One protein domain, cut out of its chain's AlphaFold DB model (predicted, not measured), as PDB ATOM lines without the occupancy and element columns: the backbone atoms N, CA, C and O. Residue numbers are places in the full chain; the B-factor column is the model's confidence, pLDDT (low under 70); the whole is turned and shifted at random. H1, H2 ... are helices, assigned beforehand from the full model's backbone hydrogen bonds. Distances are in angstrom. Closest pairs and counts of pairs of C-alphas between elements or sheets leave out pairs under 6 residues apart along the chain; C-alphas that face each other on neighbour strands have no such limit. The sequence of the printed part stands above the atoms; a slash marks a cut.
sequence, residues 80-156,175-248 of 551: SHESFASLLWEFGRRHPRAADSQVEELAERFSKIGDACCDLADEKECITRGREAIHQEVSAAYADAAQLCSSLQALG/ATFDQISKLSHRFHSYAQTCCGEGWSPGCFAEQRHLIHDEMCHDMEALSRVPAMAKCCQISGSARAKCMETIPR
ATOM      1  N   SER A  80     158.878 210.771 170.142       66.81
ATOM      2  CA  SER A  80     158.716 212.203 170.492       66.81
ATOM      3  C   SER A  80     157.332 212.834 170.219       66.81
ATOM      4  O   SER A  80     156.829 213.593 171.047       66.81
ATOM      5  N   HIS A  81     156.672 212.526 169.095       68.62
ATOM      6  CA  HIS A  81     155.311 213.019 168.823       68.62
ATOM      7  C   HIS A  81     154.226 212.249 169.600       68.62
ATOM      8  O   HIS A  81     153.286 212.856 170.113       68.62
ATOM      9  N   GLU A  82     154.359 210.926 169.733       78.25
ATOM     10  CA  GLU A  82     153.421 210.104 170.513       78.25
ATOM     11  C   GLU A  82     153.581 210.336 172.023       78.25
ATOM     12  O   GLU A  82     152.621 210.161 172.774       78.25
ATOM     13  N   SER A  83     154.760 210.763 172.491       78.75
ATOM     14  CA  SER A  83     155.032 211.020 173.905       78.75
ATOM     15  C   SER A  83     154.265 212.237 174.407       78.75
ATOM     16  O   SER A  83     153.689 212.179 175.489       78.75
ATOM     17  N   PHE A  84     154.177 213.312 173.614       84.75
ATOM     18  CA  PHE A  84     153.370 214.480 173.983       84.75
ATOM     19  C   PHE A  84     151.871 214.153 173.990       84.75
ATOM     20  O   PHE A  84     151.183 214.465 174.959       84.75
ATOM     21  N   ALA A  85     151.374 213.441 172.972       86.00
ATOM     22  CA  ALA A  85     149.985 212.979 172.937       86.00
ATOM     23  C   ALA A  85     149.650 212.045 174.115       86.00
ATOM     24  O   ALA A  85     148.576 212.147 174.705       86.00
ATOM     25  N   SER A  86     150.590 211.179 174.506       84.44
ATOM     26  CA  SER A  86     150.448 210.318 175.683       84.44
ATOM     27  C   SER A  86     150.372 211.136 176.970       84.44
ATOM     28  O   SER A  86     149.531 210.850 177.816       84.44
ATOM     29  N   LEU A  87     151.190 212.186 177.113       86.88
ATOM     30  CA  LEU A  87     151.109 213.104 178.254       86.88
ATOM     31  C   LEU A  87     149.758 213.828 178.299       86.88
ATOM     32  O   LEU A  87     149.127 213.843 179.354       86.88
ATOM     33  N   LEU A  88     149.279 214.363 177.170       88.81
ATOM     34  CA  LEU A  88     147.956 214.993 177.077       88.81
ATOM     35  C   LEU A  88     146.841 214.027 177.491       88.81
ATOM     36  O   LEU A  88     145.986 214.377 178.300       88.81
ATOM     37  N   TRP A  89     146.876 212.794 176.984       86.38
ATOM     38  CA  TRP A  89     145.906 211.766 177.344       86.38
ATOM     39  C   TRP A  89     145.963 211.425 178.836       86.38
ATOM     40  O   TRP A  89     144.923 211.380 179.497       86.38
ATOM     41  N   GLU A  90     147.165 211.234 179.388       84.69
ATOM     42  CA  GLU A  90     147.359 210.888 180.795       84.69
ATOM     43  C   GLU A  90     146.927 212.015 181.745       84.69
ATOM     44  O   GLU A  90     146.320 211.733 182.786       84.69
ATOM     45  N   PHE A  91     147.195 213.276 181.408       84.50
ATOM     46  CA  PHE A  91     146.761 214.418 182.213       84.50
ATOM     47  C   PHE A  91     145.269 214.703 182.048       84.50
ATOM     48  O   PHE A  91     144.582 214.861 183.058       84.50
ATOM     49  N   GLY A  92     144.734 214.663 180.826       84.00
ATOM     50  CA  GLY A  92     143.311 214.893 180.564       84.00
ATOM     51  C   GLY A  92     142.413 213.900 181.301       84.00
ATOM     52  O   GLY A  92     141.439 214.287 181.944       84.00
ATOM     53  N   ARG A  93     142.784 212.612 181.317       81.19
ATOM     54  CA  ARG A  93     142.007 211.594 182.045       81.19
ATOM     55  C   ARG A  93     142.156 211.657 183.570       81.19
ATOM     56  O   ARG A  93     141.267 211.185 184.275       81.19
ATOM     57  N   ARG A  94     143.278 212.175 184.088       78.44
ATOM     58  CA  ARG A  94     143.524 212.334 185.539       78.44
ATOM     59  C   ARG A  94     142.901 213.606 186.095       78.44
ATOM     60  O   ARG A  94     142.558 213.645 187.274       78.44
ATOM     61  N   HIS A  95     142.737 214.617 185.251       76.88
ATOM     62  CA  HIS A  95     142.199 215.917 185.614       76.88
ATOM     63  C   HIS A  95     141.010 216.280 184.712       76.88
ATOM     64  O   HIS A  95     141.062 217.278 184.004       76.88
ATOM     65  N   PRO A  96     139.896 215.528 184.762       76.06
ATOM     66  CA  PRO A  96     138.750 215.726 183.863       76.06
ATOM     67  C   PRO A  96     138.050 217.086 184.029       76.06
ATOM     68  O   PRO A  96     137.240 217.473 183.190       76.06
ATOM     69  N   ARG A  97     138.331 217.810 185.122       73.12
ATOM     70  CA  ARG A  97     137.862 219.185 185.354       73.12
ATOM     71  C   ARG A  97     138.895 220.255 184.980       73.12
ATOM     72  O   ARG A  97     138.540 221.429 185.015       73.12
ATOM     73  N   ALA A  98     140.140 219.888 184.680       75.69
ATOM     74  CA  ALA A  98     141.137 220.855 184.240       75.69
ATOM     75  C   ALA A  98     140.720 221.475 182.907       75.69
ATOM     76  O   ALA A  98     139.988 220.876 182.120       75.69
ATOM     77  N   ALA A  99     141.179 222.697 182.694       76.81
ATOM     78  CA  ALA A  99     141.087 223.338 181.400       76.81
ATOM     79  C   ALA A  99     142.004 222.646 180.388       76.81
ATOM     80  O   ALA A  99     143.069 222.149 180.764       76.81
ATOM     81  N   ASP A 100     141.631 222.675 179.110       79.12
ATOM     82  CA  ASP A 100     142.453 222.110 178.034       79.12
ATOM     83  C   ASP A 100     143.839 222.778 178.026       79.12
ATOM     84  O   ASP A 100     144.864 222.097 178.015       79.12
ATOM     85  N   SER A 101     143.874 224.102 178.217       77.31
ATOM     86  CA  SER A 101     145.106 224.883 178.386       77.31
ATOM     87  C   SER A 101     145.994 224.407 179.547       77.31
ATOM     88  O   SER A 101     147.220 224.404 179.430       77.31
ATOM     89  N   GLN A 102     145.409 223.953 180.661       79.50
ATOM     90  CA  GLN A 102     146.163 223.414 181.801       79.50
ATOM     91  C   GLN A 102     146.730 222.024 181.508       79.50
ATOM     92  O   GLN A 102     147.848 221.714 181.921       79.50
ATOM     93  N   VAL A 103     145.962 221.178 180.817       85.19
ATOM     94  CA  VAL A 103     146.412 219.844 180.397       85.19
ATOM     95  C   VAL A 103     147.593 219.974 179.437       85.19
ATOM     96  O   VAL A 103     148.609 219.297 179.615       85.19
ATOM     97  N   GLU A 104     147.489 220.884 178.469       84.19
ATOM     98  CA  GLU A 104     148.565 221.206 177.534       84.19
ATOM     99  C   GLU A 104     149.805 221.750 178.245       84.19
ATOM    100  O   GLU A 104     150.915 221.269 178.004       84.19
ATOM    101  N   GLU A 105     149.631 222.693 179.176       83.00
ATOM    102  CA  GLU A 105     150.739 223.251 179.951       83.00
ATOM    103  C   GLU A 105     151.475 222.166 180.750       83.00
ATOM    104  O   GLU A 105     152.709 222.101 180.734       83.00
ATOM    105  N   LEU A 106     150.742 221.286 181.437       85.38
ATOM    106  CA  LEU A 106     151.344 220.189 182.193       85.38
ATOM    107  C   LEU A 106     152.118 219.237 181.282       85.38
ATOM    108  O   LEU A 106     153.251 218.868 181.608       85.38
ATOM    109  N   ALA A 107     151.555 218.881 180.126       87.81
ATOM    110  CA  ALA A 107     152.239 218.047 179.144       87.81
ATOM    111  C   ALA A 107     153.544 218.697 178.654       87.81
ATOM    112  O   ALA A 107     154.586 218.038 178.619       87.81
ATOM    113  N   GLU A 108     153.529 219.996 178.349       86.56
ATOM    114  CA  GLU A 108     154.713 220.724 177.878       86.56
ATOM    115  C   GLU A 108     155.811 220.765 178.944       86.56
ATOM    116  O   GLU A 108     156.990 220.523 178.666       86.56
ATOM    117  N   ARG A 109     155.429 221.014 180.198       86.56
ATOM    118  CA  ARG A 109     156.368 221.047 181.323       86.56
ATOM    119  C   ARG A 109     157.001 219.684 181.584       86.56
ATOM    120  O   ARG A 109     158.206 219.613 181.823       86.56
ATOM    121  N   PHE A 110     156.230 218.602 181.493       87.62
ATOM    122  CA  PHE A 110     156.768 217.245 181.612       87.62
ATOM    123  C   PHE A 110     157.680 216.874 180.442       87.62
ATOM    124  O   PHE A 110     158.715 216.244 180.663       87.62
ATOM    125  N   SER A 111     157.352 217.315 179.225       88.00
ATOM    126  CA  SER A 111     158.241 217.169 178.070       88.00
ATOM    127  C   SER A 111     159.589 217.848 178.329       88.00
ATOM    128  O   SER A 111     160.631 217.221 178.161       88.00
ATOM    129  N   LYS A 112     159.576 219.082 178.853       88.81
ATOM    130  CA  LYS A 112     160.790 219.840 179.202       88.81
ATOM    131  C   LYS A 112     161.632 219.181 180.298       88.81
ATOM    132  O   LYS A 112     162.857 219.258 180.244       88.81
ATOM    133  N   ILE A 113     161.010 218.510 181.273       90.75
ATOM    134  CA  ILE A 113     161.745 217.683 182.249       90.75
ATOM    135  C   ILE A 113     162.468 216.547 181.529       90.75
ATOM    136  O   ILE A 113     163.650 216.321 181.781       90.75
ATOM    137  N   GLY A 114     161.774 215.847 180.627       89.50
ATOM    138  CA  GLY A 114     162.398 214.828 179.788       89.50
ATOM    139  C   GLY A 114     163.589 215.399 179.020       89.50
ATOM    140  O   GLY A 114     164.654 214.781 178.998       89.50
ATOM    141  N   ASP A 115     163.431 216.604 178.465       88.56
ATOM    142  CA  ASP A 115     164.478 217.281 177.707       88.56
ATOM    143  C   ASP A 115     165.728 217.623 178.505       88.56
ATOM    144  O   ASP A 115     166.839 217.462 178.001       88.56
ATOM    145  N   ALA A 116     165.552 218.048 179.753       90.94
ATOM    146  CA  ALA A 116     166.653 218.426 180.625       90.94
ATOM    147  C   ALA A 116     167.312 217.232 181.338       90.94
ATOM    148  O   ALA A 116     168.501 217.293 181.644       90.94
ATOM    149  N   CYS A 117     166.556 216.170 181.636       93.94
ATOM    150  CA  CYS A 117     166.994 215.130 182.569       93.94
ATOM    151  C   CYS A 117     167.414 213.805 181.923       93.94
ATOM    152  O   CYS A 117     168.246 213.108 182.494       93.94
ATOM    153  N   CYS A 118     166.837 213.414 180.782       91.88
ATOM    154  CA  CYS A 118     166.978 212.042 180.267       91.88
ATOM    155  C   CYS A 118     168.357 211.698 179.681       91.88
ATOM    156  O   CYS A 118     168.595 210.550 179.317       91.88
ATOM    157  N   ASP A 119     169.252 212.679 179.567       91.00
ATOM    158  CA  ASP A 119     170.639 212.478 179.136       91.00
ATOM    159  C   ASP A 119     171.638 212.580 180.312       91.00
ATOM    160  O   ASP A 119     172.851 212.507 180.110       91.00
ATOM    161  N   LEU A 120     171.144 212.741 181.550       89.81
ATOM    162  CA  LEU A 120     171.959 212.813 182.765       89.81
ATOM    163  C   LEU A 120     172.191 211.427 183.382       89.81
ATOM    164  O   LEU A 120     171.335 210.547 183.329       89.81
ATOM    165  N   ALA A 121     173.340 211.250 184.041       86.38
ATOM    166  CA  ALA A 121     173.673 210.004 184.739       86.38
ATOM    167  C   ALA A 121     172.707 209.697 185.904       86.38
ATOM    168  O   ALA A 121     172.477 208.536 186.238       86.38
ATOM    169  N   ASP A 122     172.133 210.735 186.508       89.06
ATOM    170  CA  ASP A 122     171.170 210.703 187.605       89.06
ATOM    171  C   ASP A 122     169.744 211.071 187.143       89.06
ATOM    172  O   ASP A 122     168.984 211.701 187.884       89.06
ATOM    173  N   GLU A 123     169.337 210.636 185.937       89.25
ATOM    174  CA  GLU A 123     168.022 210.934 185.328       89.25
ATOM    175  C   GLU A 123     166.839 210.759 186.299       89.25
ATOM    176  O   GLU A 123     165.912 211.573 186.330       89.25
ATOM    177  N   LYS A 124     166.883 209.727 187.153       89.25
ATOM    178  CA  LYS A 124     165.824 209.417 188.117       89.25
ATOM    179  C   LYS A 124     165.680 210.519 189.161       89.25
ATOM    180  O   LYS A 124     164.553 210.883 189.502       89.25
ATOM    181  N   GLU A 125     166.793 211.021 189.688       88.50
ATOM    182  CA  GLU A 125     166.773 212.085 190.688       88.50
ATOM    183  C   GLU A 125     166.329 213.405 190.051       88.50
ATOM    184  O   GLU A 125     165.419 214.051 190.575       88.50
ATOM    185  N   CYS A 126     166.877 213.743 188.880       92.12
ATOM    186  CA  CYS A 126     166.492 214.936 188.123       92.12
ATOM    187  C   CYS A 126     164.985 214.961 187.819       92.12
ATOM    188  O   CYS A 126     164.300 215.937 188.134       92.12
ATOM    189  N   ILE A 127     164.429 213.859 187.297       89.44
ATOM    190  CA  ILE A 127     162.996 213.750 186.985       89.44
ATOM    191  C   ILE A 127     162.144 213.827 188.251       89.44
ATOM    192  O   ILE A 127     161.102 214.479 188.243       89.44
ATOM    193  N   THR A 128     162.567 213.180 189.342       86.12
ATOM    194  CA  THR A 128     161.836 213.231 190.618       86.12
ATOM    195  C   THR A 128     161.748 214.666 191.127       86.12
ATOM    196  O   THR A 128     160.662 215.127 191.475       86.12
ATOM    197  N   ARG A 129     162.864 215.401 191.089       85.56
ATOM    198  CA  ARG A 129     162.921 216.812 191.481       85.56
ATOM    199  C   ARG A 129     162.040 217.688 190.584       85.56
ATOM    200  O   ARG A 129     161.306 218.529 191.089       85.56
ATOM    201  N   GLY A 130     162.059 217.450 189.271       86.75
ATOM    202  CA  GLY A 130     161.194 218.149 188.318       86.75
ATOM    203  C   GLY A 130     159.701 217.904 188.566       86.75
ATOM    204  O   GLY A 130     158.911 218.843 188.532       86.75
ATOM    205  N   ARG A 131     159.305 216.659 188.863       85.50
ATOM    206  CA  ARG A 131     157.911 216.312 189.200       85.50
ATOM    207  C   ARG A 131     157.444 217.004 190.469       85.50
ATOM    208  O   ARG A 131     156.344 217.546 190.479       85.50
ATOM    209  N   GLU A 132     158.276 216.986 191.505       78.56
ATOM    210  CA  GLU A 132     157.981 217.641 192.778       78.56
ATOM    211  C   GLU A 132     157.790 219.152 192.587       78.56
ATOM    212  O   GLU A 132     156.798 219.704 193.054       78.56
ATOM    213  N   ALA A 133     158.655 219.802 191.801       78.88
ATOM    214  CA  ALA A 133     158.512 221.222 191.480       78.88
ATOM    215  C   ALA A 133     157.187 221.531 190.755       78.88
ATOM    216  O   ALA A 133     156.489 222.474 191.123       78.88
ATOM    217  N   ILE A 134     156.793 220.717 189.762       81.81
ATOM    218  CA  ILE A 134     155.494 220.892 189.090       81.81
ATOM    219  C   ILE A 134     154.339 220.696 190.073       81.81
ATOM    220  O   ILE A 134     153.412 221.501 190.083       81.81
ATOM    221  N   HIS A 135     154.387 219.644 190.892       77.50
ATOM    222  CA  HIS A 135     153.346 219.366 191.878       77.50
ATOM    223  C   HIS A 135     153.160 220.549 192.837       77.50
ATOM    224  O   HIS A 135     152.038 221.018 193.010       77.50
ATOM    225  N   GLN A 136     154.255 221.084 193.380       70.00
ATOM    226  CA  GLN A 136     154.233 222.250 194.263       70.00
ATOM    227  C   GLN A 136     153.641 223.487 193.579       70.00
ATOM    228  O   GLN A 136     152.787 224.152 194.161       70.00
ATOM    229  N   GLU A 137     154.029 223.778 192.333       73.75
ATOM    230  CA  GLU A 137     153.481 224.914 191.584       73.75
ATOM    231  C   GLU A 137     151.976 224.765 191.307       73.75
ATOM    232  O   GLU A 137     151.222 225.726 191.459       73.75
ATOM    233  N   VAL A 138     151.519 223.565 190.933       75.38
ATOM    234  CA  VAL A 138     150.089 223.294 190.721       75.38
ATOM    235  C   VAL A 138     149.327 223.454 192.034       75.38
ATOM    236  O   VAL A 138     148.328 224.165 192.072       75.38
ATOM    237  N   SER A 139     149.805 222.856 193.126       70.19
ATOM    238  CA  SER A 139     149.188 223.008 194.447       70.19
ATOM    239  C   SER A 139     149.106 224.472 194.885       70.19
ATOM    240  O   SER A 139     148.065 224.891 195.394       70.19
ATOM    241  N   ALA A 140     150.151 225.268 194.635       67.38
ATOM    242  CA  ALA A 140     150.150 226.701 194.916       67.38
ATOM    243  C   ALA A 140     149.083 227.446 194.095       67.38
ATOM    244  O   ALA A 140     148.285 228.184 194.665       67.38
ATOM    245  N   ALA A 141     148.979 227.182 192.789       73.12
ATOM    246  CA  ALA A 141     147.968 227.813 191.936       73.12
ATOM    247  C   ALA A 141     146.525 227.484 192.375       73.12
ATOM    248  O   ALA A 141     145.632 228.331 192.294       73.12
ATOM    249  N   TYR A 142     146.288 226.262 192.861       73.25
ATOM    250  CA  TYR A 142     144.999 225.871 193.439       73.25
ATOM    251  C   TYR A 142     144.712 226.609 194.748       73.25
ATOM    252  O   TYR A 142     143.583 227.059 194.956       73.25
ATOM    253  N   ALA A 143     145.714 226.747 195.618       66.94
ATOM    254  CA  ALA A 143     145.588 227.500 196.860       66.94
ATOM    255  C   ALA A 143     145.294 228.986 196.591       66.94
ATOM    256  O   ALA A 143     144.397 229.549 197.217       66.94
ATOM    257  N   ASP A 144     145.962 229.595 195.608       71.56
ATOM    258  CA  ASP A 144     145.732 230.987 195.207       71.56
ATOM    259  C   ASP A 144     144.298 231.205 194.709       71.56
ATOM    260  O   ASP A 144     143.629 232.172 195.091       71.56
ATOM    261  N   ALA A 145     143.792 230.288 193.880       75.75
ATOM    262  CA  ALA A 145     142.422 230.345 193.387       75.75
ATOM    263  C   ALA A 145     141.394 230.164 194.520       75.75
ATOM    264  O   ALA A 145     140.433 230.932 194.607       75.75
ATOM    265  N   ALA A 146     141.625 229.214 195.433       71.69
ATOM    266  CA  ALA A 146     140.781 229.020 196.609       71.69
ATOM    267  C   ALA A 146     140.763 230.272 197.501       71.69
ATOM    268  O   ALA A 146     139.693 230.754 197.873       71.69
ATOM    269  N   GLN A 147     141.933 230.856 197.774       73.00
ATOM    270  CA  GLN A 147     142.062 232.092 198.539       73.00
ATOM    271  C   GLN A 147     141.316 233.251 197.873       73.00
ATOM    272  O   GLN A 147     140.657 234.040 198.556       73.00
ATOM    273  N   LEU A 148     141.423 233.389 196.553       77.69
ATOM    274  CA  LEU A 148     140.717 234.427 195.814       77.69
ATOM    275  C   LEU A 148     139.199 234.273 195.962       77.69
ATOM    276  O   LEU A 148     138.520 235.268 196.229       77.69
ATOM    277  N   CYS A 149     138.679 233.047 195.887       79.94
ATOM    278  CA  CYS A 149     137.262 232.772 196.117       79.94
ATOM    279  C   CYS A 149     136.823 233.052 197.554       79.94
ATOM    280  O   CYS A 149     135.835 233.759 197.761       79.94
ATOM    281  N   SER A 150     137.583 232.591 198.550       73.38
ATOM    282  CA  SER A 150     137.322 232.919 199.954       73.38
ATOM    283  C   SER A 150     137.354 234.429 200.189       73.38
ATOM    284  O   SER A 150     136.500 234.969 200.891       73.38
ATOM    285  N   SER A 151     138.284 235.144 199.549       73.50
ATOM    286  CA  SER A 151     138.364 236.599 199.636       73.50
ATOM    287  C   SER A 151     137.156 237.285 199.008       73.50
ATOM    288  O   SER A 151     136.696 238.276 199.571       73.50
ATOM    289  N   LEU A 152     136.664 236.820 197.857       81.88
ATOM    290  CA  LEU A 152     135.466 237.374 197.225       81.88
ATOM    291  C   LEU A 152     134.239 237.173 198.121       81.88
ATOM    292  O   LEU A 152     133.480 238.117 198.342       81.88
ATOM    293  N   GLN A 153     134.089 235.975 198.687       79.81
ATOM    294  CA  GLN A 153     132.989 235.640 199.589       79.81
ATOM    295  C   GLN A 153     133.031 236.466 200.884       79.81
ATOM    296  O   GLN A 153     132.013 237.021 201.287       79.81
ATOM    297  N   ALA A 154     134.202 236.583 201.517       70.19
ATOM    298  CA  ALA A 154     134.360 237.280 202.793       70.19
ATOM    299  C   ALA A 154     134.239 238.808 202.663       70.19
ATOM    300  O   ALA A 154     133.650 239.468 203.517       70.19
ATOM    301  N   LEU A 155     134.803 239.393 201.600       75.94
ATOM    302  CA  LEU A 155     134.774 240.844 201.390       75.94
ATOM    303  C   LEU A 155     133.437 241.329 200.816       75.94
ATOM    304  O   LEU A 155     133.041 242.471 201.066       75.94
ATOM    305  N   GLY A 156     132.770 240.489 200.027       81.19
ATOM    306  CA  GLY A 156     131.676 240.900 199.157       81.19
ATOM    307  C   GLY A 156     132.159 241.701 197.941       81.19
ATOM    308  O   GLY A 156     133.288 242.202 197.885       81.19
ATOM    309  N   ALA A 175     148.302 253.595 183.592       86.00
ATOM    310  CA  ALA A 175     146.955 253.397 183.065       86.00
ATOM    311  C   ALA A 175     145.986 254.428 183.659       86.00
ATOM    312  O   ALA A 175     146.222 254.959 184.744       86.00
ATOM    313  N   THR A 176     144.908 254.733 182.939       89.12
ATOM    314  CA  THR A 176     143.875 255.658 183.420       89.12
ATOM    315  C   THR A 176     142.956 254.985 184.440       89.12
ATOM    316  O   THR A 176     142.861 253.756 184.497       89.12
ATOM    317  N   PHE A 177     142.228 255.786 185.226       90.88
ATOM    318  CA  PHE A 177     141.226 255.258 186.156       90.88
ATOM    319  C   PHE A 177     140.182 254.391 185.441       90.88
ATOM    320  O   PHE A 177     139.852 253.317 185.932       90.88
ATOM    321  N   ASP A 178     139.720 254.806 184.259       90.94
ATOM    322  CA  ASP A 178     138.702 254.073 183.498       90.94
ATOM    323  C   ASP A 178     139.214 252.710 183.015       90.94
ATOM    324  O   ASP A 178     138.502 251.711 183.123       90.94
ATOM    325  N   GLN A 179     140.470 252.637 182.556       88.31
ATOM    326  CA  GLN A 179     141.111 251.374 182.171       88.31
ATOM    327  C   GLN A 179     141.221 250.419 183.366       88.31
ATOM    328  O   GLN A 179     140.826 249.254 183.276       88.31
ATOM    329  N   ILE A 180     141.706 250.920 184.508       90.38
ATOM    330  CA  ILE A 180     141.830 250.133 185.740       90.38
ATOM    331  C   ILE A 180     140.461 249.684 186.256       90.38
ATOM    332  O   ILE A 180     140.299 248.526 186.648       90.38
ATOM    333  N   SER A 181     139.473 250.576 186.253       92.19
ATOM    334  CA  SER A 181     138.111 250.292 186.699       92.19
ATOM    335  C   SER A 181     137.470 249.211 185.829       92.19
ATOM    336  O   SER A 181     136.997 248.197 186.348       92.19
ATOM    337  N   LYS A 182     137.560 249.345 184.498       90.50
ATOM    338  CA  LYS A 182     137.066 248.341 183.546       90.50
ATOM    339  C   LYS A 182     137.716 246.976 183.780       90.50
ATOM    340  O   LYS A 182     137.001 245.980 183.887       90.50
ATOM    341  N   LEU A 183     139.044 246.923 183.917       88.50
ATOM    342  CA  LEU A 183     139.767 245.677 184.193       88.50
ATOM    343  C   LEU A 183     139.363 245.065 185.545       88.50
ATOM    344  O   LEU A 183     139.162 243.857 185.646       88.50
ATOM    345  N   SER A 184     139.177 245.895 186.573       91.06
ATOM    346  CA  SER A 184     138.728 245.462 187.904       91.06
ATOM    347  C   SER A 184     137.336 244.835 187.855       91.06
ATOM    348  O   SER A 184     137.119 243.769 188.431       91.06
ATOM    349  N   HIS A 185     136.409 245.447 187.116       91.75
ATOM    350  CA  HIS A 185     135.071 244.903 186.898       91.75
ATOM    351  C   HIS A 185     135.085 243.600 186.096       91.75
ATOM    352  O   HIS A 185     134.375 242.659 186.462       91.75
ATOM    353  N   ARG A 186     135.919 243.511 185.052       88.94
ATOM    354  CA  ARG A 186     136.129 242.269 184.291       88.94
ATOM    355  C   ARG A 186     136.625 241.144 185.187       88.94
ATOM    356  O   ARG A 186     136.028 240.071 185.202       88.94
ATOM    357  N   PHE A 187     137.655 241.413 185.983       88.25
ATOM    358  CA  PHE A 187     138.228 240.430 186.891       88.25
ATOM    359  C   PHE A 187     137.237 239.990 187.974       88.25
ATOM    360  O   PHE A 187     137.144 238.806 188.280       88.25
ATOM    361  N   HIS A 188     136.454 240.918 188.527       89.75
ATOM    362  CA  HIS A 188     135.390 240.588 189.473       89.75
ATOM    363  C   HIS A 188     134.317 239.690 188.851       89.75
ATOM    364  O   HIS A 188     133.958 238.687 189.457       89.75
ATOM    365  N   SER A 189     133.836 240.010 187.643       89.25
ATOM    366  CA  SER A 189     132.851 239.175 186.941       89.25
ATOM    367  C   SER A 189     133.376 237.757 186.736       89.25
ATOM    368  O   SER A 189     132.673 236.791 187.006       89.25
ATOM    369  N   TYR A 190     134.628 237.636 186.304       87.31
ATOM    370  CA  TYR A 190     135.312 236.357 186.167       87.31
ATOM    371  C   TYR A 190     135.395 235.598 187.499       87.31
ATOM    372  O   TYR A 190     135.039 234.421 187.564       87.31
ATOM    373  N   ALA A 191     135.834 236.267 188.567       86.69
ATOM    374  CA  ALA A 191     135.936 235.663 189.887       86.69
ATOM    375  C   ALA A 191     134.565 235.168 190.373       86.69
ATOM    376  O   ALA A 191     134.471 234.065 190.896       86.69
ATOM    377  N   GLN A 192     133.487 235.924 190.134       87.56
ATOM    378  CA  GLN A 192     132.124 235.479 190.436       87.56
ATOM    379  C   GLN A 192     131.733 234.226 189.650       87.56
ATOM    380  O   GLN A 192     131.168 233.302 190.231       87.56
ATOM    381  N   THR A 193     132.048 234.175 188.352       84.31
ATOM    382  CA  THR A 193     131.770 233.007 187.510       84.31
ATOM    383  C   THR A 193     132.516 231.770 188.003       84.31
ATOM    384  O   THR A 193     131.917 230.705 188.121       84.31
ATOM    385  N   CYS A 194     133.806 231.893 188.321       84.88
ATOM    386  CA  CYS A 194     134.596 230.731 188.715       84.88
ATOM    387  C   CYS A 194     134.364 230.298 190.162       84.88
ATOM    388  O   CYS A 194     134.374 229.103 190.430       84.88
ATOM    389  N   CYS A 195     134.098 231.217 191.086       84.38
ATOM    390  CA  CYS A 195     133.886 230.893 192.500       84.38
ATOM    391  C   CYS A 195     132.467 230.394 192.841       84.38
ATOM    392  O   CYS A 195     132.122 230.336 194.021       84.38
ATOM    393  N   GLY A 196     131.636 230.071 191.843       76.44
ATOM    394  CA  GLY A 196     130.295 229.505 192.032       76.44
ATOM    395  C   GLY A 196     130.288 228.056 192.547       76.44
ATOM    396  O   GLY A 196     131.332 227.469 192.848       76.44
ATOM    397  N   GLU A 197     129.096 227.456 192.654       55.38
ATOM    398  CA  GLU A 197     128.953 226.063 193.099       55.38
ATOM    399  C   GLU A 197     129.694 225.102 192.157       55.38
ATOM    400  O   GLU A 197     129.441 225.060 190.955       55.38
ATOM    401  N   GLY A 198     130.628 224.324 192.712       56.66
ATOM    402  CA  GLY A 198     131.428 223.372 191.939       56.66
ATOM    403  C   GLY A 198     132.660 223.969 191.256       56.66
ATOM    404  O   GLY A 198     133.072 223.423 190.230       56.66
ATOM    405  N   TRP A 199     133.238 225.050 191.811       62.59
ATOM    406  CA  TRP A 199     134.458 225.700 191.315       62.59
ATOM    407  C   TRP A 199     135.435 224.714 190.650       62.59
ATOM    408  O   TRP A 199     135.936 223.774 191.276       62.59
ATOM    409  N   SER A 200     135.720 224.959 189.368       62.41
ATOM    410  CA  SER A 200     136.763 224.251 188.639       62.41
ATOM    411  C   SER A 200     138.037 225.105 188.535       62.41
ATOM    412  O   SER A 200     137.979 226.230 188.024       62.41
ATOM    413  N   PRO A 201     139.209 224.569 188.910       62.25
ATOM    414  CA  PRO A 201     140.519 225.158 188.619       62.25
ATOM    415  C   PRO A 201     140.706 225.514 187.139       62.25
ATOM    416  O   PRO A 201     141.374 226.501 186.830       62.25
ATOM    417  N   GLY A 202     140.065 224.763 186.235       69.75
ATOM    418  CA  GLY A 202     140.052 225.052 184.803       69.75
ATOM    419  C   GLY A 202     139.374 226.373 184.453       69.75
ATOM    420  O   GLY A 202     139.847 227.092 183.579       69.75
ATOM    421  N   CYS A 203     138.339 226.772 185.198       79.88
ATOM    422  CA  CYS A 203     137.681 228.061 184.984       79.88
ATOM    423  C   CYS A 203     138.666 229.224 185.160       79.88
ATOM    424  O   CYS A 203     138.663 230.158 184.357       79.88
ATOM    425  N   PHE A 204     139.553 229.152 186.167       80.00
ATOM    426  CA  PHE A 204     140.541 230.208 186.382       80.00
ATOM    427  C   PHE A 204     141.527 230.322 185.222       80.00
ATOM    428  O   PHE A 204     141.824 231.440 184.808       80.00
ATOM    429  N   ALA A 205     142.016 229.207 184.686       78.50
ATOM    430  CA  ALA A 205     142.946 229.236 183.563       78.50
ATOM    431  C   ALA A 205     142.308 229.836 182.300       78.50
ATOM    432  O   ALA A 205     142.825 230.814 181.763       78.50
ATOM    433  N   GLU A 206     141.145 229.334 181.881       78.56
ATOM    434  CA  GLU A 206     140.488 229.775 180.640       78.56
ATOM    435  C   GLU A 206     140.146 231.264 180.654       78.56
ATOM    436  O   GLU A 206     140.492 232.031 179.758       78.56
ATOM    437  N   GLN A 207     139.520 231.722 181.729       83.00
ATOM    438  CA  GLN A 207     139.132 233.122 181.851       83.00
ATOM    439  C   GLN A 207     140.341 234.052 182.006       83.00
ATOM    440  O   GLN A 207     140.300 235.197 181.556       83.00
ATOM    441  N   ARG A 208     141.446 233.570 182.594       81.75
ATOM    442  CA  ARG A 208     142.714 234.309 182.607       81.75
ATOM    443  C   ARG A 208     143.221 234.520 181.182       81.75
ATOM    444  O   ARG A 208     143.631 235.633 180.858       81.75
ATOM    445  N   HIS A 209     143.161 233.496 180.327       81.69
ATOM    446  CA  HIS A 209     143.522 233.632 178.915       81.69
ATOM    447  C   HIS A 209     142.637 234.655 178.196       81.69
ATOM    448  O   HIS A 209     143.178 235.549 177.548       81.69
ATOM    449  N   LEU A 210     141.317 234.624 178.413       83.19
ATOM    450  CA  LEU A 210     140.386 235.604 177.838       83.19
ATOM    451  C   LEU A 210     140.688 237.046 178.273       83.19
ATOM    452  O   LEU A 210     140.695 237.956 177.444       83.19
ATOM    453  N   ILE A 211     140.972 237.269 179.562       85.75
ATOM    454  CA  ILE A 211     141.352 238.596 180.072       85.75
ATOM    455  C   ILE A 211     142.670 239.053 179.438       85.75
ATOM    456  O   ILE A 211     142.784 240.204 179.020       85.75
ATOM    457  N   HIS A 212     143.662 238.164 179.335       86.81
ATOM    458  CA  HIS A 212     144.926 238.487 178.678       86.81
ATOM    459  C   HIS A 212     144.731 238.821 177.199       86.81
ATOM    460  O   HIS A 212     145.357 239.761 176.717       86.81
ATOM    461  N   ASP A 213     143.868 238.098 176.484       84.94
ATOM    462  CA  ASP A 213     143.523 238.419 175.102       84.94
ATOM    463  C   ASP A 213     142.870 239.803 175.006       84.94
ATOM    464  O   ASP A 213     143.332 240.615 174.208       84.94
ATOM    465  N   GLU A 214     141.874 240.132 175.842       85.75
ATOM    466  CA  GLU A 214     141.260 241.474 175.865       85.75
ATOM    467  C   GLU A 214     142.323 242.563 176.096       85.75
ATOM    468  O   GLU A 214     142.381 243.545 175.354       85.75
ATOM    469  N   MET A 215     143.217 242.361 177.069       85.12
ATOM    470  CA  MET A 215     144.307 243.296 177.378       85.12
ATOM    471  C   MET A 215     145.304 243.446 176.221       85.12
ATOM    472  O   MET A 215     145.793 244.544 175.970       85.12
ATOM    473  N   CYS A 216     145.599 242.364 175.502       89.50
ATOM    474  CA  CYS A 216     146.520 242.377 174.368       89.50
ATOM    475  C   CYS A 216     145.933 242.993 173.091       89.50
ATOM    476  O   CYS A 216     146.692 243.295 172.172       89.50
ATOM    477  N   HIS A 217     144.618 243.219 173.030       88.62
ATOM    478  CA  HIS A 217     143.977 243.968 171.946       88.62
ATOM    479  C   HIS A 217     143.811 245.466 172.267       88.62
ATOM    480  O   HIS A 217     143.513 246.258 171.370       88.62
ATOM    481  N   ASP A 218     144.032 245.887 173.517       84.19
ATOM    482  CA  ASP A 218     143.972 247.293 173.925       84.19
ATOM    483  C   ASP A 218     145.301 248.012 173.630       84.19
ATOM    484  O   ASP A 218     146.208 248.103 174.461       84.19
ATOM    485  N   MET A 219     145.416 248.550 172.413       82.81
ATOM    486  CA  MET A 219     146.619 249.256 171.955       82.81
ATOM    487  C   MET A 219     146.977 250.472 172.822       82.81
ATOM    488  O   MET A 219     148.161 250.796 172.963       82.81
ATOM    489  N   GLU A 220     145.990 251.137 173.433       82.31
ATOM    490  CA  GLU A 220     146.257 252.245 174.345       82.31
ATOM    491  C   GLU A 220     146.909 251.728 175.633       82.31
ATOM    492  O   GLU A 220     147.936 252.261 176.063       82.31
ATOM    493  N   ALA A 221     146.372 250.662 176.228       77.38
ATOM    494  CA  ALA A 221     146.941 250.052 177.426       77.38
ATOM    495  C   ALA A 221     148.365 249.515 177.181       77.38
ATOM    496  O   ALA A 221     149.263 249.746 177.998       77.38
ATOM    497  N   LEU A 222     148.613 248.881 176.028       83.25
ATOM    498  CA  LEU A 222     149.945 248.390 175.653       83.25
ATOM    499  C   LEU A 222     150.971 249.518 175.491       83.25
ATOM    500  O   LEU A 222     152.128 249.349 175.881       83.25
ATOM    501  N   SER A 223     150.555 250.683 174.982       83.56
ATOM    502  CA  SER A 223     151.439 251.852 174.865       83.56
ATOM    503  C   SER A 223     151.891 252.396 176.228       83.56
ATOM    504  O   SER A 223     153.006 252.903 176.364       83.56
ATOM    505  N   ARG A 224     151.049 252.250 177.259       80.69
ATOM    506  CA  ARG A 224     151.297 252.740 178.626       80.69
ATOM    507  C   ARG A 224     152.068 251.735 179.490       80.69
ATOM    508  O   ARG A 224     152.690 252.141 180.477       80.69
ATOM    509  N   VAL A 225     152.054 250.449 179.124       79.44
ATOM    510  CA  VAL A 225     152.693 249.347 179.868       79.44
ATOM    511  C   VAL A 225     153.576 248.493 178.934       79.44
ATOM    512  O   VAL A 225     153.182 247.402 178.520       79.44
ATOM    513  N   PRO A 226     154.820 248.921 178.624       82.50
ATOM    514  CA  PRO A 226     155.681 248.226 177.655       82.50
ATOM    515  C   PRO A 226     156.010 246.763 177.995       82.50
ATOM    516  O   PRO A 226     156.232 245.951 177.099       82.50
ATOM    517  N   ALA A 227     156.054 246.403 179.283       83.75
ATOM    518  CA  ALA A 227     156.257 245.016 179.710       83.75
ATOM    519  C   ALA A 227     155.088 244.108 179.285       83.75
ATOM    520  O   ALA A 227     155.313 242.992 178.824       83.75
ATOM    521  N   MET A 228     153.856 244.625 179.344       87.31
ATOM    522  CA  MET A 228     152.656 243.929 178.878       87.31
ATOM    523  C   MET A 228     152.696 243.709 177.366       87.31
ATOM    524  O   MET A 228     152.425 242.606 176.902       87.31
ATOM    525  N   ALA A 229     153.148 244.714 176.606       88.00
ATOM    526  CA  ALA A 229     153.337 244.594 175.160       88.00
ATOM    527  C   ALA A 229     154.294 243.457 174.772       88.00
ATOM    528  O   ALA A 229     154.029 242.749 173.803       88.00
ATOM    529  N   LYS A 230     155.368 243.227 175.542       90.19
ATOM    530  CA  LYS A 230     156.266 242.078 175.327       90.19
ATOM    531  C   LYS A 230     155.564 240.750 175.605       90.19
ATOM    532  O   LYS A 230     155.688 239.828 174.807       90.19
ATOM    533  N   CYS A 231     154.800 240.658 176.691       92.00
ATOM    534  CA  CYS A 231     154.056 239.439 177.013       92.00
ATOM    535  C   CYS A 231     152.998 239.103 175.957       92.00
ATOM    536  O   CYS A 231     152.823 237.937 175.614       92.00
ATOM    537  N   CYS A 232     152.345 240.112 175.379       93.12
ATOM    538  CA  CYS A 232     151.351 239.931 174.323       93.12
ATOM    539  C   CYS A 232     151.908 239.360 173.009       93.12
ATOM    540  O   CYS A 232     151.131 238.876 172.192       93.12
ATOM    541  N   GLN A 233     153.233 239.362 172.812       91.44
ATOM    542  CA  GLN A 233     153.885 238.727 171.657       91.44
ATOM    543  C   GLN A 233     154.033 237.204 171.809       91.44
ATOM    544  O   GLN A 233     154.400 236.523 170.856       91.44
ATOM    545  N   ILE A 234     153.757 236.666 173.000       88.88
ATOM    546  CA  ILE A 234     153.796 235.235 173.322       88.88
ATOM    547  C   ILE A 234     152.349 234.718 173.388       88.88
ATOM    548  O   ILE A 234     151.426 235.511 173.568       88.88
ATOM    549  N   SER A 235     152.108 233.415 173.245       79.19
ATOM    550  CA  SER A 235     150.780 232.785 173.333       79.19
ATOM    551  C   SER A 235     150.667 231.792 174.502       79.19
ATOM    552  O   SER A 235     151.659 231.456 175.153       79.19
ATOM    553  N   GLY A 236     149.437 231.352 174.794       72.56
ATOM    554  CA  GLY A 236     149.149 230.268 175.738       72.56
ATOM    555  C   GLY A 236     149.601 230.524 177.181       72.56
ATOM    556  O   GLY A 236     149.573 231.655 177.681       72.56
ATOM    557  N   SER A 237     150.024 229.456 177.857       72.12
ATOM    558  CA  SER A 237     150.523 229.461 179.242       72.12
ATOM    559  C   SER A 237     151.775 230.329 179.419       72.12
ATOM    560  O   SER A 237     151.927 231.018 180.430       72.12
ATOM    561  N   ALA A 238     152.641 230.395 178.404       79.75
ATOM    562  CA  ALA A 238     153.836 231.233 178.430       79.75
ATOM    563  C   ALA A 238     153.496 232.731 178.521       79.75
ATOM    564  O   ALA A 238     154.183 233.472 179.230       79.75
ATOM    565  N   ARG A 239     152.397 233.183 177.891       86.56
ATOM    566  CA  ARG A 239     151.879 234.545 178.105       86.56
ATOM    567  C   ARG A 239     151.408 234.736 179.541       86.56
ATOM    568  O   ARG A 239     151.739 235.758 180.131       86.56
ATOM    569  N   ALA A 240     150.656 233.786 180.099       80.75
ATOM    570  CA  ALA A 240     150.156 233.896 181.468       80.75
ATOM    571  C   ALA A 240     151.303 234.032 182.479       80.75
ATOM    572  O   ALA A 240     151.321 234.981 183.262       80.75
ATOM    573  N   LYS A 241     152.326 233.182 182.353       78.25
ATOM    574  CA  LYS A 241     153.547 233.267 183.160       78.25
ATOM    575  C   LYS A 241     154.291 234.588 182.950       78.25
ATOM    576  O   LYS A 241     154.749 235.193 183.912       78.25
ATOM    577  N   CYS A 242     154.370 235.085 181.714       86.81
ATOM    578  CA  CYS A 242     154.956 236.400 181.447       86.81
ATOM    579  C   CYS A 242     154.188 237.524 182.160       86.81
ATOM    580  O   CYS A 242     154.808 238.340 182.841       86.81
ATOM    581  N   MET A 243     152.854 237.539 182.059       85.12
ATOM    582  CA  MET A 243     151.994 238.547 182.693       85.12
ATOM    583  C   MET A 243     152.157 238.563 184.220       85.12
ATOM    584  O   MET A 243     152.223 239.635 184.819       85.12
ATOM    585  N   GLU A 244     152.300 237.391 184.843       76.19
ATOM    586  CA  GLU A 244     152.564 237.252 186.284       76.19
ATOM    587  C   GLU A 244     153.928 237.826 186.699       76.19
ATOM    588  O   GLU A 244     154.073 238.336 187.810       76.19
ATOM    589  N   THR A 245     154.914 237.797 185.798       76.00
ATOM    590  CA  THR A 245     156.260 238.348 186.036       76.00
ATOM    591  C   THR A 245     156.392 239.835 185.720       76.00
ATOM    592  O   THR A 245     157.471 240.396 185.921       76.00
ATOM    593  N   ILE A 246     155.332 240.499 185.233       77.75
ATOM    594  CA  ILE A 246     155.377 241.943 184.993       77.75
ATOM    595  C   ILE A 246     155.617 242.642 186.339       77.75
ATOM    596  O   ILE A 246     154.768 242.559 187.234       77.75
ATOM    597  N   PRO A 247     156.755 243.342 186.507       69.75
ATOM    598  CA  PRO A 247     157.039 244.038 187.750       69.75
ATOM    599  C   PRO A 247     156.028 245.166 187.934       69.75
ATOM    600  O   PRO A 247     155.545 245.745 186.955       69.75
ATOM    601  N   ARG A 248     155.735 245.526 189.187       73.88
ATOM    602  CA  ARG A 248     154.918 246.717 189.438       73.88
ATOM    603  C   ARG A 248     155.616 247.923 188.818       73.88
ATOM    604  O   ARG A 248     156.842 248.041 188.911       73.88
TER     605      ARG A 248
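This is residues 80 to 156 and 175 to 248 of the 551 residues of the protein "Serum albumin-like protein" of Petromyzon marinus (UniProt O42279). Look first for one long helix, H3, running like a beam along one side; near its beginning H2 folds back from it as a hairpin, with H1 crossing H2 on the side away from H3. Toward the other end of H3 the hairpin H4 and H5 crosses it; short H6 and H7 turn the chain beyond the end of H5, and H8 packs back on H5 and H2. The printed part has 151 residues with eight named helices, H1 to H8 in chain order, and no named strand: all helix. It is only just compact, close to loose, with a radius of gyration of the C-alphas of 17.8 A and spans of 56 by 37 by 25 A.

Find C-alpha 123 at (168.022, 210.934, 185.328); from there H3, residues 123 to 156, runs 49.1 A to C-alpha 156 at (131.676, 240.900, 199.157). Before it come H1, residues 80 to 94, 21.4 A, and H2, residues 100 to 117, 25.9 A. After it look for H4, residues 177 to 194, 25.5 A; H5, 201 to 217, 25.4 A; H6, 219 to 224; H7, 226 to 231; and H8, 236 to 244.

H3 touches H2 with residues 123 to 134 alone, closest at C-alphas 123 and 117, 5.1 A. H4 touches H3 about perpendicular, 75 degrees, C-alphas 191 and 149 at 7.0 A. H5, the hub, touches H8 at C-alphas 209 and 240, 7.1 A. H1 and H6 are apart. Every O i to N i+4 pair is within hydrogen-bond range except in H1, 10 of 11, and H5, 12 of 13.

Residues 157 to 174 are cut out, a C-alpha gap of 25.5 A. No link printed whole is long. Eleven residues, among them 197 to 202, have pLDDT under 70.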